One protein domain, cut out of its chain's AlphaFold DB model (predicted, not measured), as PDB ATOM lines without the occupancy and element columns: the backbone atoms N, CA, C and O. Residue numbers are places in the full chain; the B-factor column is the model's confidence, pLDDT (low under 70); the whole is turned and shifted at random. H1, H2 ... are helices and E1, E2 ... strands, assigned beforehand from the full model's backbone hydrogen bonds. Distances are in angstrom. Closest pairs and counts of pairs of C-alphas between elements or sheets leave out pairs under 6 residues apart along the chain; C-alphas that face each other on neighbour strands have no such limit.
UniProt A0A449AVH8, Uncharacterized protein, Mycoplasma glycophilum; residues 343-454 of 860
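What this domain is: This is residues 343 to 454 of the 860 residues of an uncharacterized protein of Mycoplasma glycophilum (UniProt A0A449AVH8). A strongly twisted antiparallel sheet of seven strands bends round into a trough, like a barrel left open between E4 and E7. The one long helix, H1, lies across E2 at one end of the trough with the short helix H5 at its start, while the short helices H3 and H4 lie towards the other end. The printed part has 112 residues, with five named helices and seven named strands in the order H1 E1 E2 E3 H2 E4 H3 H4 E5 E6 E7 H5. The sheet is branched at E2, which has E1, E3 and E5 as neighbours, and the class is mixed, helices and strands. The whole is compact, with a radius of gyration of the C-alphas of 13.3 A, and it is rounded, spanning 36 by 29 by 25 A.

How they stand to each other: Residues 343 to 344 pair, antiparallel, with residues 401 to 402 of E4, residues 401 to 403. H1, residues 350 to 364, is on the sheet at a height over the sheet of 9.0 A. It lies over E2, residues 372 to 379, and runs across the strands, at 72 degrees to E2 on the local plane; the closest C-alphas of the two are those of Ile 361 and Ile 375, 7.0 A apart. E1, residues 366 to 369, forms a hairpin with E2, with N 374 and O 366 at 2.8 A. E3, residues 385 to 388, forms another hairpin with E2, with N 378 and O 387 at 2.8 A. E1 E2 E3 is a meander, each strand the antiparallel neighbour of the one before. E1 and E3 lie on one side of E2, beside its residues 372 to 374 and 377 to 379. H2, residues 395 to 398, only grazes the sheet and is close to H1 but not clearly touching, the closest C-alphas, those of Ala 356 and Asn 398, being 7.8 A apart. E4 is the antiparallel neighbour of E3, with N 386 and O 401 at 2.8 A. H3, residues 405 to 408, is not on the sheet; H4, residues 411 to 415, only grazes it. H3 and H4 are close but not clearly touching, with the closest C-alphas, those of Lys 408 and Ala 414, 6.0 A apart. E5, residues 419 to 426, lies on the other side of E2, with N 375 and O 423 at 2.8 A. E6, residues 431 to 438, and E7, residues 443 to 449, follow in a second meander, E5 E6 E7; N 426 and O 431 are 2.8 A apart, N 434 and O 446 2.8 A. E4 and E7, both edge strands, are apart. H5, residues 451 to 454, touches H1 at residues 350 to 354 alone, the closest C-alphas being those of Gly 350 and Ile 453, 5.2 A apart. Within H4 the O i to N i+4 pair is within hydrogen-bond range, in H1 10 of 11 are, and H2, H3 and H5 are too short for such a pair.

Where its parts are: H1 begins at C-alpha 350, (124.695, 122.969, 102.120), and is 20.6 A long from first to last C-alpha. E2 measures 22.5 A, E5 22.1 A, E6 20.3 A and E7 19.9 A. E5 begins at C-alpha 419, (108.159, 132.252, 116.700). H5 ends at C-alpha 454, (124.537, 117.739, 102.506).

The domain as a whole: The two C-alphas farthest apart are those of Asp 370 and Lys 415, at 37.0 A. The printed part has no cut, and no link is long; the link from E3 to H2 is short and the others are tight. The mean pLDDT of the printed part is 84.7, with residues 390 to 398 under 70.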
ATOM      1  N   VAL A 343     109.732 123.981 104.363       88.38
ATOM      2  CA  VAL A 343     110.505 123.438 103.237       88.38
ATOM      3  C   VAL A 343     111.917 124.007 103.319       88.38
ATOM      4  O   VAL A 343     112.088 125.172 103.680       88.38
ATOM      5  N   TYR A 344     112.940 123.216 102.997       83.88
ATOM      6  CA  TYR A 344     114.306 123.736 102.914       83.88
ATOM      7  C   TYR A 344     114.425 124.818 101.831       83.88
ATOM      8  O   TYR A 344     113.892 124.672 100.730       83.88
ATOM      9  N   ASN A 345     115.139 125.903 102.134       81.06
ATOM     10  CA  ASN A 345     115.402 126.968 101.177       81.06
ATOM     11  C   ASN A 345     116.576 126.567 100.268       81.06
ATOM     12  O   ASN A 345     117.740 126.816 100.579       81.06
ATOM     13  N   THR A 346     116.255 125.967  99.121       73.12
ATOM     14  CA  THR A 346     117.213 125.451  98.124       73.12
ATOM     15  C   THR A 346     118.136 126.508  97.504       73.12
ATOM     16  O   THR A 346     119.052 126.151  96.771       73.12
ATOM     17  N   THR A 347     117.946 127.799  97.805       71.75
ATOM     18  CA  THR A 347     118.873 128.875  97.401       71.75
ATOM     19  C   THR A 347     120.119 128.982  98.289       71.75
ATOM     20  O   THR A 347     120.997 129.802  98.018       71.75
ATOM     21  N   LYS A 348     120.210 128.197  99.373       74.31
ATOM     22  CA  LYS A 348     121.350 128.201 100.301       74.31
ATOM     23  C   LYS A 348     122.274 127.005 100.023       74.31
ATOM     24  O   LYS A 348     121.816 125.894  99.791       74.31
ATOM     25  N   SER A 349     123.583 127.240 100.087       77.25
ATOM     26  CA  SER A 349     124.624 126.202 100.018       77.25
ATOM     27  C   SER A 349     124.582 125.287 101.249       77.25
ATOM     28  O   SER A 349     124.485 125.799 102.375       77.25
ATOM     29  N   GLY A 350     124.746 123.975 101.052       81.12
ATOM     30  CA  GLY A 350     124.695 122.969 102.120       81.12
ATOM     31  C   GLY A 350     125.688 123.230 103.257       81.12
ATOM     32  O   GLY A 350     125.317 123.139 104.428       81.12
ATOM     33  N   ASP A 351     126.897 123.689 102.934       79.12
ATOM     34  CA  ASP A 351     127.941 124.004 103.917       79.12
ATOM     35  C   ASP A 351     127.557 125.123 104.893       79.12
ATOM     36  O   ASP A 351     127.756 124.996 106.102       79.12
ATOM     37  N   LYS A 352     126.921 126.203 104.412       79.44
ATOM     38  CA  LYS A 352     126.429 127.285 105.291       79.44
ATOM     39  C   LYS A 352     125.333 126.791 106.232       79.44
ATOM     40  O   LYS A 352     125.270 127.232 107.378       79.44
ATOM     41  N   PHE A 353     124.485 125.875 105.762       85.12
ATOM     42  CA  PHE A 353     123.473 125.233 106.596       85.12
ATOM     43  C   PHE A 353     124.112 124.320 107.654       85.12
ATOM     44  O   PHE A 353     123.796 124.449 108.838       85.12
ATOM     45  N   LYS A 354     125.056 123.462 107.250       84.94
ATOM     46  CA  LYS A 354     125.793 122.547 108.130       84.94
ATOM     47  C   LYS A 354     126.552 123.301 109.225       84.94
ATOM     48  O   LYS A 354     126.337 123.035 110.405       84.94
ATOM     49  N   ALA A 355     127.346 124.307 108.857       82.38
ATOM     50  CA  ALA A 355     128.098 125.125 109.807       82.38
ATOM     51  C   ALA A 355     127.182 125.884 110.790       82.38
ATOM     52  O   ALA A 355     127.511 126.023 111.969       82.38
ATOM     53  N   ALA A 356     126.009 126.352 110.344       82.44
ATOM     54  CA  ALA A 356     125.030 126.993 111.222       82.44
ATOM     55  C   ALA A 356     124.350 125.997 112.185       82.44
ATOM     56  O   ALA A 356     124.135 126.331 113.353       82.44
ATOM     57  N   LEU A 357     124.057 124.779 111.720       87.62
ATOM     58  CA  LEU A 357     123.508 123.687 112.526       87.62
ATOM     59  C   LEU A 357     124.509 123.230 113.599       87.62
ATOM     60  O   LEU A 357     124.163 123.211 114.778       87.62
ATOM     61  N   GLU A 358     125.762 122.960 113.228       87.12
ATOM     62  CA  GLU A 358     126.849 122.601 114.154       87.12
ATOM     63  C   GLU A 358     127.091 123.704 115.203       87.12
ATOM     64  O   GLU A 358     127.139 123.438 116.406       87.12
ATOM     65  N   LYS A 359     127.136 124.972 114.774       85.44
ATOM     66  CA  LYS A 359     127.260 126.141 115.663       85.44
ATOM     67  C   LYS A 359     126.077 126.292 116.624       85.44
ATOM     68  O   LYS A 359     126.265 126.744 117.754       85.44
ATOM     69  N   HIS A 360     124.865 125.927 116.203       87.25
ATOM     70  CA  HIS A 360     123.686 125.927 117.070       87.25
ATOM     71  C   HIS A 360     123.703 124.749 118.056       87.25
ATOM     72  O   HIS A 360     123.433 124.957 119.239       87.25
ATOM     73  N   ILE A 361     124.091 123.549 117.609       89.50
ATOM     74  CA  ILE A 361     124.257 122.358 118.456       89.50
ATOM     75  C   ILE A 361     125.237 122.643 119.597       89.50
ATOM     76  O   ILE A 361     124.881 122.488 120.763       89.50
ATOM     77  N   ASN A 362     126.423 123.156 119.271       86.50
ATOM     78  CA  ASN A 362     127.503 123.381 120.235       86.50
ATOM     79  C   ASN A 362     127.235 124.514 121.247       86.50
ATOM     80  O   ASN A 362     127.976 124.639 122.221       86.50
ATOM     81  N   LYS A 363     126.215 125.361 121.028       87.62
ATOM     82  CA  LYS A 363     125.969 126.571 121.843       87.62
ATOM     83  C   LYS A 363     124.581 126.660 122.480       87.62
ATOM     84  O   LYS A 363     124.441 127.320 123.508       87.62
ATOM     85  N   TRP A 364     123.559 126.051 121.878       86.56
ATOM     86  CA  TRP A 364     122.156 126.287 122.243       86.56
ATOM     87  C   TRP A 364     121.280 125.030 122.316       86.56
ATOM     88  O   TRP A 364     120.148 125.138 122.791       86.56
ATOM     89  N   ALA A 365     121.753 123.872 121.847       89.38
ATOM     90  CA  ALA A 365     120.965 122.644 121.865       89.38
ATOM     91  C   ALA A 365     121.086 121.881 123.192       89.38
ATOM     92  O   ALA A 365     122.135 121.850 123.834       89.38
ATOM     93  N   GLU A 366     120.007 121.206 123.574       93.31
ATOM     94  CA  GLU A 366     119.960 120.292 124.719       93.31
ATOM     95  C   GLU A 366     120.167 118.861 124.188       93.31
ATOM     96  O   GLU A 366     119.354 118.359 123.409       93.31
ATOM     97  N   LYS A 367     121.287 118.215 124.543       93.94
ATOM     98  CA  LYS A 367     121.599 116.841 124.108       93.94
ATOM     99  C   LYS A 367     120.637 115.854 124.784       93.94
ATOM    100  O   LYS A 367     120.594 115.785 126.008       93.94
ATOM    101  N   ILE A 368     119.893 115.089 123.984       94.88
ATOM    102  CA  ILE A 368     118.936 114.063 124.435       94.88
ATOM    103  C   ILE A 368     119.626 112.690 124.518       94.88
ATOM    104  O   ILE A 368     119.448 111.959 125.487       94.88
ATOM    105  N   SER A 369     120.419 112.344 123.501       93.50
ATOM    106  CA  SER A 369     121.238 111.124 123.417       93.50
ATOM    107  C   SER A 369     122.475 111.393 122.553       93.50
ATOM    108  O   SER A 369     122.633 112.493 122.026       93.50
ATOM    109  N   ASP A 370     123.375 110.420 122.390       90.69
ATOM    110  CA  ASP A 370     124.636 110.605 121.644       90.69
ATOM    111  C   ASP A 370     124.470 111.055 120.192       90.69
ATOM    112  O   ASP A 370     125.314 111.779 119.672       90.69
ATOM    113  N   ASN A 371     123.344 110.700 119.582       92.19
ATOM    114  CA  ASN A 371     122.951 111.057 118.226       92.19
ATOM    115  C   ASN A 371     121.725 111.989 118.155       92.19
ATOM    116  O   ASN A 371     121.228 112.217 117.056       92.19
ATOM    117  N   LYS A 372     121.198 112.515 119.278       93.62
ATOM    118  CA  LYS A 372     119.986 113.361 119.264       93.62
ATOM    119  C   LYS A 372     120.097 114.636 120.083       93.62
ATOM    120  O   LYS A 372     120.433 114.615 121.266       93.62
ATOM    121  N   TYR A 373     119.689 115.738 119.462       93.81
ATOM    122  CA  TYR A 373     119.773 117.089 120.005       93.81
ATOM    123  C   TYR A 373     118.433 117.808 119.874       93.81
ATOM    124  O   TYR A 373     117.851 117.877 118.795       93.81
ATOM    125  N   LYS A 374     117.956 118.399 120.963       93.94
ATOM    126  CA  LYS A 374     116.794 119.285 120.977       93.94
ATOM    127  C   LYS A 374     117.251 120.679 120.550       93.94
ATOM    128  O   LYS A 374     117.900 121.391 121.317       93.94
ATOM    129  N   ILE A 375     116.935 121.047 119.317       91.38
ATOM    130  CA  ILE A 375     117.306 122.320 118.695       91.38
ATOM    131  C   ILE A 375     116.126 123.304 118.716       91.38
ATOM    132  O   ILE A 375     114.958 122.907 118.810       91.38
ATOM    133  N   ARG A 376     116.417 124.607 118.625       91.06
ATOM    134  CA  ARG A 376     115.404 125.670 118.542       91.06
ATOM    135  C   ARG A 376     115.516 126.416 117.215       91.06
ATOM    136  O   ARG A 376     116.440 127.207 117.012       91.06
ATOM    137  N   LEU A 377     114.517 126.225 116.361       89.62
ATOM    138  CA  LEU A 377     114.291 127.045 115.175       89.62
ATOM    139  C   LEU A 377     113.556 128.332 115.591       89.62
ATOM    140  O   LEU A 377     112.692 128.300 116.469       89.62
ATOM    141  N   HIS A 378     113.897 129.473 114.994       87.06
ATOM    142  CA  HIS A 378     113.385 130.791 115.362       87.06
ATOM    143  C   HIS A 378     113.023 131.644 114.140       87.06
ATOM    144  O   HIS A 378     113.817 131.782 113.207       87.06
ATOM    145  N   LYS A 379     111.814 132.221 114.150       86.62
ATOM    146  CA  LYS A 379     111.328 133.150 113.119       86.62
ATOM    147  C   LYS A 379     111.636 134.567 113.578       86.62
ATOM    148  O   LYS A 379     111.109 135.012 114.599       86.62
ATOM    149  N   TYR A 380     112.462 135.269 112.814       76.31
ATOM    150  CA  TYR A 380     112.799 136.662 113.082       76.31
ATOM    151  C   TYR A 380     111.690 137.617 112.607       76.31
ATOM    152  O   TYR A 380     110.818 137.266 111.806       76.31
ATOM    153  N   LYS A 381     111.704 138.850 113.126       79.88
ATOM    154  CA  LYS A 381     110.643 139.842 112.911       79.88
ATOM    155  C   LYS A 381     110.391 140.105 111.424       79.88
ATOM    156  O   LYS A 381     111.286 140.554 110.710       79.88
ATOM    157  N   ASN A 382     109.139 139.908 111.009       76.69
ATOM    158  CA  ASN A 382     108.630 140.121 109.649       76.69
ATOM    159  C   ASN A 382     109.312 139.265 108.554       76.69
ATOM    160  O   ASN A 382     109.266 139.648 107.392       76.69
ATOM    161  N   GLN A 383     109.937 138.136 108.904       80.06
ATOM    162  CA  GLN A 383     110.563 137.226 107.936       80.06
ATOM    163  C   GLN A 383     109.614 136.083 107.526       80.06
ATOM    164  O   GLN A 383     108.843 135.608 108.363       80.06
ATOM    165  N   GLU A 384     109.691 135.609 106.277       83.06
ATOM    166  CA  GLU A 384     108.932 134.437 105.771       83.06
ATOM    167  C   GLU A 384     109.693 133.101 105.902       83.06
ATOM    168  O   GLU A 384     109.255 132.055 105.418       83.06
ATOM    169  N   PHE A 385     110.825 133.128 106.602       82.69
ATOM    170  CA  PHE A 385     111.680 131.980 106.877       82.69
ATOM    171  C   PHE A 385     111.892 131.779 108.381       82.69
ATOM    172  O   PHE A 385     111.651 132.663 109.212       82.69
ATOM    173  N   ILE A 386     112.407 130.603 108.721       85.94
ATOM    174  CA  ILE A 386     112.832 130.207 110.056       85.94
ATOM    175  C   ILE A 386     114.272 129.667 109.985       85.94
ATOM    176  O   ILE A 386     114.655 128.978 109.037       85.94
ATOM    177  N   GLY A 387     115.088 130.018 110.979       85.50
ATOM    178  CA  GLY A 387     116.509 129.655 111.053       85.50
ATOM    179  C   GLY A 387     116.906 129.170 112.442       85.50
ATOM    180  O   GLY A 387     116.080 129.137 113.351       85.50
ATOM    181  N   PHE A 388     118.170 128.809 112.648       83.44
ATOM    182  CA  PHE A 388     118.647 128.398 113.971       83.44
ATOM    183  C   PHE A 388     118.713 129.585 114.945       83.44
ATOM    184  O   PHE A 388     119.205 130.666 114.608       83.44
ATOM    185  N   TYR A 389     118.229 129.398 116.179       73.56
ATOM    186  CA  TYR A 389     118.244 130.462 117.184       73.56
ATOM    187  C   TYR A 389     119.678 130.925 117.486       73.56
ATOM    188  O   TYR A 389     120.566 130.112 117.755       73.56
ATOM    189  N   GLY A 390     119.870 132.247 117.473       64.75
ATOM    190  CA  GLY A 390     121.137 132.913 117.784       64.75
ATOM    191  C   GLY A 390     122.016 133.253 116.574       64.75
ATOM    192  O   GLY A 390     123.102 133.790 116.780       64.75
ATOM    193  N   GLY A 391     121.577 132.970 115.343       57.41
ATOM    194  CA  GLY A 391     122.387 133.199 114.141       57.41
ATOM    195  C   GLY A 391     122.302 134.603 113.514       57.41
ATOM    196  O   GLY A 391     123.256 135.038 112.875       57.41
ATOM    197  N   GLY A 392     121.204 135.344 113.711       56.03
ATOM    198  CA  GLY A 392     121.021 136.703 113.166       56.03
ATOM    199  C   GLY A 392     119.712 136.880 112.389       56.03
ATOM    200  O   GLY A 392     118.987 135.922 112.154       56.03
ATOM    201  N   ALA A 393     119.375 138.121 112.025       57.06
ATOM    202  CA  ALA A 393     118.032 138.470 111.539       57.06
ATOM    203  C   ALA A 393     117.847 138.470 110.004       57.06
ATOM    204  O   ALA A 393     116.728 138.707 109.554       57.06
ATOM    205  N   SER A 394     118.900 138.242 109.206       66.94
ATOM    206  CA  SER A 394     118.833 138.279 107.734       66.94
ATOM    207  C   SER A 394     118.695 136.893 107.094       66.94
ATOM    208  O   SER A 394     119.196 135.888 107.609       66.94
ATOM    209  N   GLU A 395     118.046 136.845 105.928       57.50
ATOM    210  CA  GLU A 395     117.838 135.605 105.169       57.50
ATOM    211  C   GLU A 395     119.139 135.031 104.594       57.50
ATOM    212  O   GLU A 395     119.323 133.817 104.521       57.50
ATOM    213  N   GLU A 396     120.058 135.900 104.182       60.75
ATOM    214  CA  GLU A 396     121.354 135.524 103.604       60.75
ATOM    215  C   GLU A 396     122.236 134.760 104.598       60.75
ATOM    216  O   GLU A 396     123.033 133.913 104.198       60.75
ATOM    217  N   GLN A 397     122.068 135.042 105.893       59.75
ATOM    218  CA  GLN A 397     122.827 134.416 106.974       59.75
ATOM    219  C   GLN A 397     122.089 133.220 107.598       59.75
ATOM    220  O   GLN A 397     122.750 132.296 108.064       59.75
ATOM    221  N   ASN A 398     120.745 133.234 107.647       66.94
ATOM    222  CA  ASN A 398     119.971 132.310 108.495       66.94
ATOM    223  C   ASN A 398     118.678 131.744 107.882       66.94
ATOM    224  O   ASN A 398     117.976 130.981 108.549       66.94
ATOM    225  N   GLY A 399     118.320 132.110 106.648       72.56
ATOM    226  CA  GLY A 399     117.063 131.710 106.007       72.56
ATOM    227  C   GLY A 399     117.077 130.288 105.456       72.56
ATOM    228  O   GLY A 399     116.979 130.102 104.248       72.56
ATOM    229  N   PHE A 400     117.232 129.292 106.327       79.56
ATOM    230  CA  PHE A 400     117.423 127.893 105.932       79.56
ATOM    231  C   PHE A 400     116.128 127.142 105.619       79.56
ATOM    232  O   PHE A 400     116.150 126.219 104.809       79.56
ATOM    233  N   PHE A 401     115.001 127.532 106.217       86.75
ATOM    234  CA  PHE A 401     113.705 126.917 105.943       86.75
ATOM    235  C   PHE A 401     112.643 127.985 105.696       86.75
ATOM    236  O   PHE A 401     112.499 128.912 106.491       86.75
ATOM    237  N   ASN A 402     111.866 127.829 104.632       87.19
ATOM    238  CA  ASN A 402     110.721 128.677 104.316       87.19
ATOM    239  C   ASN A 402     109.440 128.006 104.829       87.19
ATOM    240  O   ASN A 402     109.366 126.776 104.867       87.19
ATOM    241  N   PHE A 403     108.422 128.779 105.209       87.31
ATOM    242  CA  PHE A 403     107.109 128.198 105.513       87.31
ATOM    243  C   PHE A 403     106.440 127.669 104.233       87.31
ATOM    244  O   PHE A 403     106.515 128.309 103.180       87.31
ATOM    245  N   THR A 404     105.757 126.522 104.321       88.50
ATOM    246  CA  THR A 404     104.798 126.085 103.289       88.50
ATOM    247  C   THR A 404     103.651 127.094 103.180       88.50
ATOM    248  O   THR A 404     103.432 127.874 104.102       88.50
ATOM    249  N   GLU A 405     102.849 127.058 102.112       86.69
ATOM    250  CA  GLU A 405     101.648 127.913 102.039       86.69
ATOM    251  C   GLU A 405     100.697 127.659 103.231       86.69
ATOM    252  O   GLU A 405     100.238 128.608 103.860       86.69
ATOM    253  N   LEU A 406     100.549 126.401 103.676       85.75
ATOM    254  CA  LEU A 406      99.837 126.042 104.918       85.75
ATOM    255  C   LEU A 406     100.470 126.635 106.196       85.75
ATOM    256  O   LEU A 406      99.787 126.794 107.207       85.75
ATOM    257  N   GLY A 407     101.773 126.922 106.179       86.94
ATOM    258  CA  GLY A 407     102.500 127.634 107.232       86.94
ATOM    259  C   GLY A 407     102.470 129.164 107.089       86.94
ATOM    260  O   GLY A 407     102.751 129.868 108.055       86.94
ATOM    261  N   LYS A 408     102.109 129.702 105.920       87.50
ATOM    262  CA  LYS A 408     101.863 131.140 105.710       87.50
ATOM    263  C   LYS A 408     100.424 131.525 106.055       87.50
ATOM    264  O   LYS A 408     100.195 132.609 106.584       87.50
ATOM    265  N   GLU A 409      99.470 130.635 105.783       89.19
ATOM    266  CA  GLU A 409      98.041 130.820 106.071       89.19
ATOM    267  C   GLU A 409      97.688 130.691 107.565       89.19
ATOM    268  O   GLU A 409      96.657 131.211 107.996       89.19
ATOM    269  N   ASP A 410      98.522 130.027 108.376       90.69
ATOM    270  CA  ASP A 410      98.242 129.864 109.805       90.69
ATOM    271  C   ASP A 410      98.258 131.218 110.547       90.69
ATOM    272  O   ASP A 410      99.230 131.983 110.453       90.69
ATOM    273  N   PRO A 411      97.209 131.536 111.328       86.81
ATOM    274  CA  PRO A 411      97.074 132.831 111.978       86.81
ATOM    275  C   PRO A 411      98.182 133.140 112.989       86.81
ATOM    276  O   PRO A 411      98.481 134.323 113.170       86.81
ATOM    277  N   ASP A 412      98.792 132.150 113.642       86.69
ATOM    278  CA  ASP A 412      99.856 132.400 114.620       86.69
ATOM    279  C   ASP A 412     101.179 132.702 113.915       86.69
ATOM    280  O   ASP A 412     101.906 133.613 114.321       86.69
ATOM    281  N   PHE A 413     101.472 132.009 112.813       85.69
ATOM    282  CA  PHE A 413     102.660 132.283 112.006       85.69
ATOM    283  C   PHE A 413     102.541 133.615 111.266       85.69
ATOM    284  O   PHE A 413     103.495 134.394 111.290       85.69
ATOM    285  N   ALA A 414     101.374 133.936 110.700       81.00
ATOM    286  CA  ALA A 414     101.129 135.215 110.037       81.00
ATOM    287  C   ALA A 414     101.207 136.410 111.008       81.00
ATOM    288  O   ALA A 414     101.823 137.433 110.697       81.00
ATOM    289  N   LYS A 415     100.615 136.299 112.209       82.12
ATOM    290  CA  LYS A 415     100.542 137.412 113.178       82.12
ATOM    291  C   LYS A 415     101.776 137.526 114.073       82.12
ATOM    292  O   LYS A 415     102.058 138.624 114.566       82.12
ATOM    293  N   SER A 416     102.506 136.436 114.326       80.94
ATOM    294  CA  SER A 416     103.630 136.488 115.259       80.94
ATOM    295  C   SER A 416     104.863 137.174 114.670       80.94
ATOM    296  O   SER A 416     105.400 136.811 113.616       80.94
ATOM    297  N   LYS A 417     105.357 138.148 115.443       78.25
ATOM    298  CA  LYS A 417     106.637 138.835 115.234       78.25
ATOM    299  C   LYS A 417     107.836 137.968 115.627       78.25
ATOM    300  O   LYS A 417     108.924 138.250 115.146       78.25
ATOM    301  N   TYR A 418     107.648 136.960 116.484       82.00
ATOM    302  CA  TYR A 418     108.699 136.045 116.934       82.00
ATOM    303  C   TYR A 418     108.102 134.664 117.214       82.00
ATOM    304  O   TYR A 418     107.261 134.512 118.101       82.00
ATOM    305  N   LEU A 419     108.550 133.649 116.482       85.94
ATOM    306  CA  LEU A 419     108.159 132.252 116.700       85.94
ATOM    307  C   LEU A 419     109.378 131.462 117.166       85.94
ATOM    308  O   LEU A 419     110.478 131.713 116.683       85.94
ATOM    309  N   SER A 420     109.193 130.490 118.057       87.19
ATOM    310  CA  SER A 420     110.214 129.475 118.336       87.19
ATOM    311  C   SER A 420     109.597 128.086 118.232       87.19
ATOM    312  O   SER A 420     108.624 127.804 118.926       87.19
ATOM    313  N   ILE A 421     110.176 127.236 117.389       89.00
ATOM    314  CA  ILE A 421     109.799 125.828 117.231       89.00
ATOM    315  C   ILE A 421     110.919 124.991 117.850       89.00
ATOM    316  O   ILE A 421     112.088 125.149 117.491       89.00
ATOM    317  N   TYR A 422     110.573 124.109 118.786       90.62
ATOM    318  CA  TYR A 422     111.488 123.061 119.234       90.62
ATOM    319  C   TYR A 422     111.398 121.875 118.279       90.62
ATOM    320  O   TYR A 422     110.309 121.505 117.848       90.62
ATOM    321  N   SER A 423     112.543 121.290 117.951       92.12
ATOM    322  CA  SER A 423     112.628 120.098 117.105       92.12
ATOM    323  C   SER A 423     113.785 119.208 117.546       92.12
ATOM    324  O   SER A 423     114.688 119.654 118.257       92.12
ATOM    325  N   ILE A 424     113.733 117.937 117.165       95.62
ATOM    326  CA  ILE A 424     114.758 116.940 117.471       95.62
ATOM    327  C   ILE A 424     115.604 116.746 116.216       95.62
ATOM    328  O   ILE A 424     115.096 116.283 115.200       95.62
ATOM    329  N   TYR A 425     116.886 117.086 116.291       95.88
ATOM    330  CA  TYR A 425     117.877 116.737 115.282       95.88
ATOM    331  C   TYR A 425     118.496 115.374 115.609       95.88
ATOM    332  O   TYR A 425     119.065 115.208 116.688       95.88
ATOM    333  N   ASP A 426     118.386 114.419 114.687       96.25
ATOM    334  CA  ASP A 426     119.073 113.124 114.699       96.25
ATOM    335  C   ASP A 426     120.321 113.223 113.804       96.25
ATOM    336  O   ASP A 426     120.220 113.254 112.575       96.25
ATOM    337  N   SER A 427     121.499 113.315 114.427       93.19
ATOM    338  CA  SER A 427     122.783 113.544 113.747       93.19
ATOM    339  C   SER A 427     123.363 112.303 113.074       93.19
ATOM    340  O   SER A 427     124.300 112.422 112.292       93.19
ATOM    341  N   GLN A 428     122.821 111.116 113.360       93.38
ATOM    342  CA  GLN A 428     123.204 109.885 112.669       93.38
ATOM    343  C   GLN A 428     122.435 109.728 111.353       93.38
ATOM    344  O   GLN A 428     122.938 109.117 110.413       93.38
ATOM    345  N   LYS A 429     121.213 110.268 111.287       94.69
ATOM    346  CA  LYS A 429     120.346 110.206 110.102       94.69
ATOM    347  C   LYS A 429     120.328 111.490 109.278       94.69
ATOM    348  O   LYS A 429     119.774 111.475 108.185       94.69
ATOM    349  N   ASN A 430     120.885 112.584 109.800       93.75
ATOM    350  CA  ASN A 430     120.726 113.944 109.278       93.75
ATOM    351  C   ASN A 430     119.240 114.331 109.124       93.75
ATOM    352  O   ASN A 430     118.815 114.792 108.070       93.75
ATOM    353  N   ILE A 431     118.434 114.118 110.171       94.44
ATOM    354  CA  ILE A 431     116.983 114.381 110.158       94.44
ATOM    355  C   ILE A 431     116.608 115.403 111.233       94.44
ATOM    356  O   ILE A 431     117.072 115.297 112.364       94.44
ATOM    357  N   ILE A 432     115.721 116.350 110.913       94.06
ATOM    358  CA  ILE A 432     115.040 117.210 111.898       94.06
ATOM    359  C   ILE A 432     113.566 116.809 111.990       94.06
ATOM    360  O   ILE A 432     112.844 116.871 110.997       94.06
ATOM    361  N   THR A 433     113.102 116.459 113.189       94.62
ATOM    362  CA  THR A 433     111.691 116.157 113.472       94.62
ATOM    363  C   THR A 433     111.047 117.267 114.301       94.62
ATOM    364  O   THR A 433     111.520 117.603 115.388       94.62
ATOM    365  N   ILE A 434     109.938 117.817 113.810       92.69
ATOM    366  CA  ILE A 434     109.013 118.683 114.549       92.69
ATOM    367  C   ILE A 434     107.848 117.800 115.009       92.69
ATOM    368  O   ILE A 434     107.109 117.280 114.174       92.69
ATOM    369  N   GLU A 435     107.682 117.633 116.321       89.75
ATOM    370  CA  GLU A 435     106.638 116.788 116.917       89.75
ATOM    371  C   GLU A 435     105.620 117.641 117.686       89.75
ATOM    372  O   GLU A 435     105.990 118.473 118.515       89.75
ATOM    373  N   ASN A 436     104.331 117.403 117.433       85.19
ATOM    374  CA  ASN A 436     103.173 117.978 118.126       85.19
ATOM    375  C   ASN A 436     103.150 119.519 118.220       85.19
ATOM    376  O   ASN A 436     102.496 120.087 119.102       85.19
ATOM    377  N   PHE A 437     103.830 120.220 117.307       86.44
ATOM    378  CA  PHE A 437     103.883 121.678 117.334       86.44
ATOM    379  C   PHE A 437     102.498 122.254 117.021       86.44
ATOM    380  O   PHE A 437     101.976 122.061 115.927       86.44
ATOM    381  N   THR A 438     101.889 122.953 117.979       87.38
ATOM    382  CA  THR A 438     100.474 123.346 117.908       87.38
ATOM    383  C   THR A 438     100.306 124.864 117.932       87.38
ATOM    384  O   THR A 438     100.869 125.541 118.793       87.38
ATOM    385  N   THR A 439      99.520 125.378 116.987       87.62
ATOM    386  CA  THR A 439      99.057 126.770 116.888       87.62
ATOM    387  C   THR A 439      97.599 126.882 117.340       87.62
ATOM    388  O   THR A 439      96.945 125.890 117.665       87.62
ATOM    389  N   SER A 440      97.044 128.093 117.306       85.94
ATOM    390  CA  SER A 440      95.612 128.343 117.491       85.94
ATOM    391  C   SER A 440      94.701 127.726 116.413       85.94
ATOM    392  O   SER A 440      93.482 127.749 116.588       85.94
ATOM    393  N   ALA A 441      95.254 127.169 115.324       86.94
ATOM    394  CA  ALA A 441      94.486 126.613 114.204       86.94
ATOM    395  C   ALA A 441      94.880 125.185 113.772       86.94
ATOM    396  O   ALA A 441      94.058 124.492 113.171       86.94
ATOM    397  N   ASN A 442      96.108 124.728 114.042       87.94
ATOM    398  CA  ASN A 442      96.654 123.472 113.520       87.94
ATOM    399  C   ASN A 442      97.613 122.797 114.517       87.94
ATOM    400  O   ASN A 442      98.292 123.465 115.293       87.94
ATOM    401  N   THR A 443      97.764 121.476 114.409       88.31
ATOM    402  CA  THR A 443      98.920 120.744 114.955       88.31
ATOM    403  C   THR A 443      99.758 120.209 113.799       88.31
ATOM    404  O   THR A 443      99.226 119.602 112.869       88.31
ATOM    405  N   TYR A 444     101.065 120.435 113.867       87.94
ATOM    406  CA  TYR A 444     102.046 120.058 112.862       87.94
ATOM    407  C   TYR A 444     102.950 118.948 113.404       87.94
ATOM    408  O   TYR A 444     103.563 119.082 114.467       87.94
ATOM    409  N   ASN A 445     103.049 117.871 112.630       89.50
ATOM    410  CA  ASN A 445     104.067 116.837 112.755       89.50
ATOM    411  C   ASN A 445     104.818 116.801 111.424       89.50
ATOM    412  O   ASN A 445     104.180 116.732 110.372       89.50
ATOM    413  N   GLN A 446     106.146 116.896 111.453       92.62
ATOM    414  CA  GLN A 446     106.958 116.899 110.239       92.62
ATOM    415  C   GLN A 446     108.331 116.274 110.475       92.62
ATOM    416  O   GLN A 446     109.019 116.606 111.438       92.62
ATOM    417  N   VAL A 447     108.759 115.448 109.524       93.50
ATOM    418  CA  VAL A 447     110.142 114.988 109.364       93.50
ATOM    419  C   VAL A 447     110.778 115.769 108.209       93.50
ATOM    420  O   VAL A 447     110.149 115.953 107.167       93.50
ATOM    421  N   ILE A 448     112.010 116.242 108.388       92.62
ATOM    422  CA  ILE A 448     112.814 116.910 107.359       92.62
ATOM    423  C   ILE A 448     114.120 116.131 107.206       92.62
ATOM    424  O   ILE A 448     114.942 116.116 108.122       92.62
ATOM    425  N   ASP A 449     114.299 115.487 106.054       92.31
ATOM    426  CA  ASP A 449     115.556 114.850 105.655       92.31
ATOM    427  C   ASP A 449     116.528 115.907 105.110       92.31
ATOM    428  O   ASP A 449     116.164 116.716 104.255       92.31
ATOM    429  N   LEU A 450     117.757 115.918 105.629       91.62
ATOM    430  CA  LEU A 450     118.808 116.858 105.247       91.62
ATOM    431  C   LEU A 450     119.879 116.218 104.353       91.62
ATOM    432  O   LEU A 450     120.737 116.933 103.842       91.62
ATOM    433  N   ASN A 451     119.850 114.904 104.112       89.44
ATOM    434  CA  ASN A 451     120.835 114.247 103.247       89.44
ATOM    435  C   ASN A 451     120.876 114.843 101.818       89.44
ATOM    436  O   ASN A 451     121.982 115.096 101.338       89.44
ATOM    437  N   PRO A 452     119.747 115.206 101.165       86.31
ATOM    438  CA  PRO A 452     119.773 115.904  99.871       86.31
ATOM    439  C   PRO A 452     120.461 117.281  99.897       86.31
ATOM    440  O   PRO A 452     120.903 117.767  98.860       86.31
ATOM    441  N   ILE A 453     120.557 117.915 101.070       83.06
ATOM    442  CA  ILE A 453     121.207 119.221 101.271       83.06
ATOM    443  C   ILE A 453     122.726 119.053 101.421       83.06
ATOM    444  O   ILE A 453     123.495 119.900 100.976       83.06
ATOM    445  N   LEU A 454     123.157 117.963 102.061       79.12
ATOM    446  CA  LEU A 454     124.537 117.739 102.506       79.12
ATOM    447  C   LEU A 454     125.426 117.011 101.479       79.12
ATOM    448  O   LEU A 454     126.623 116.867 101.715       79.12
TER     449      LEU A 454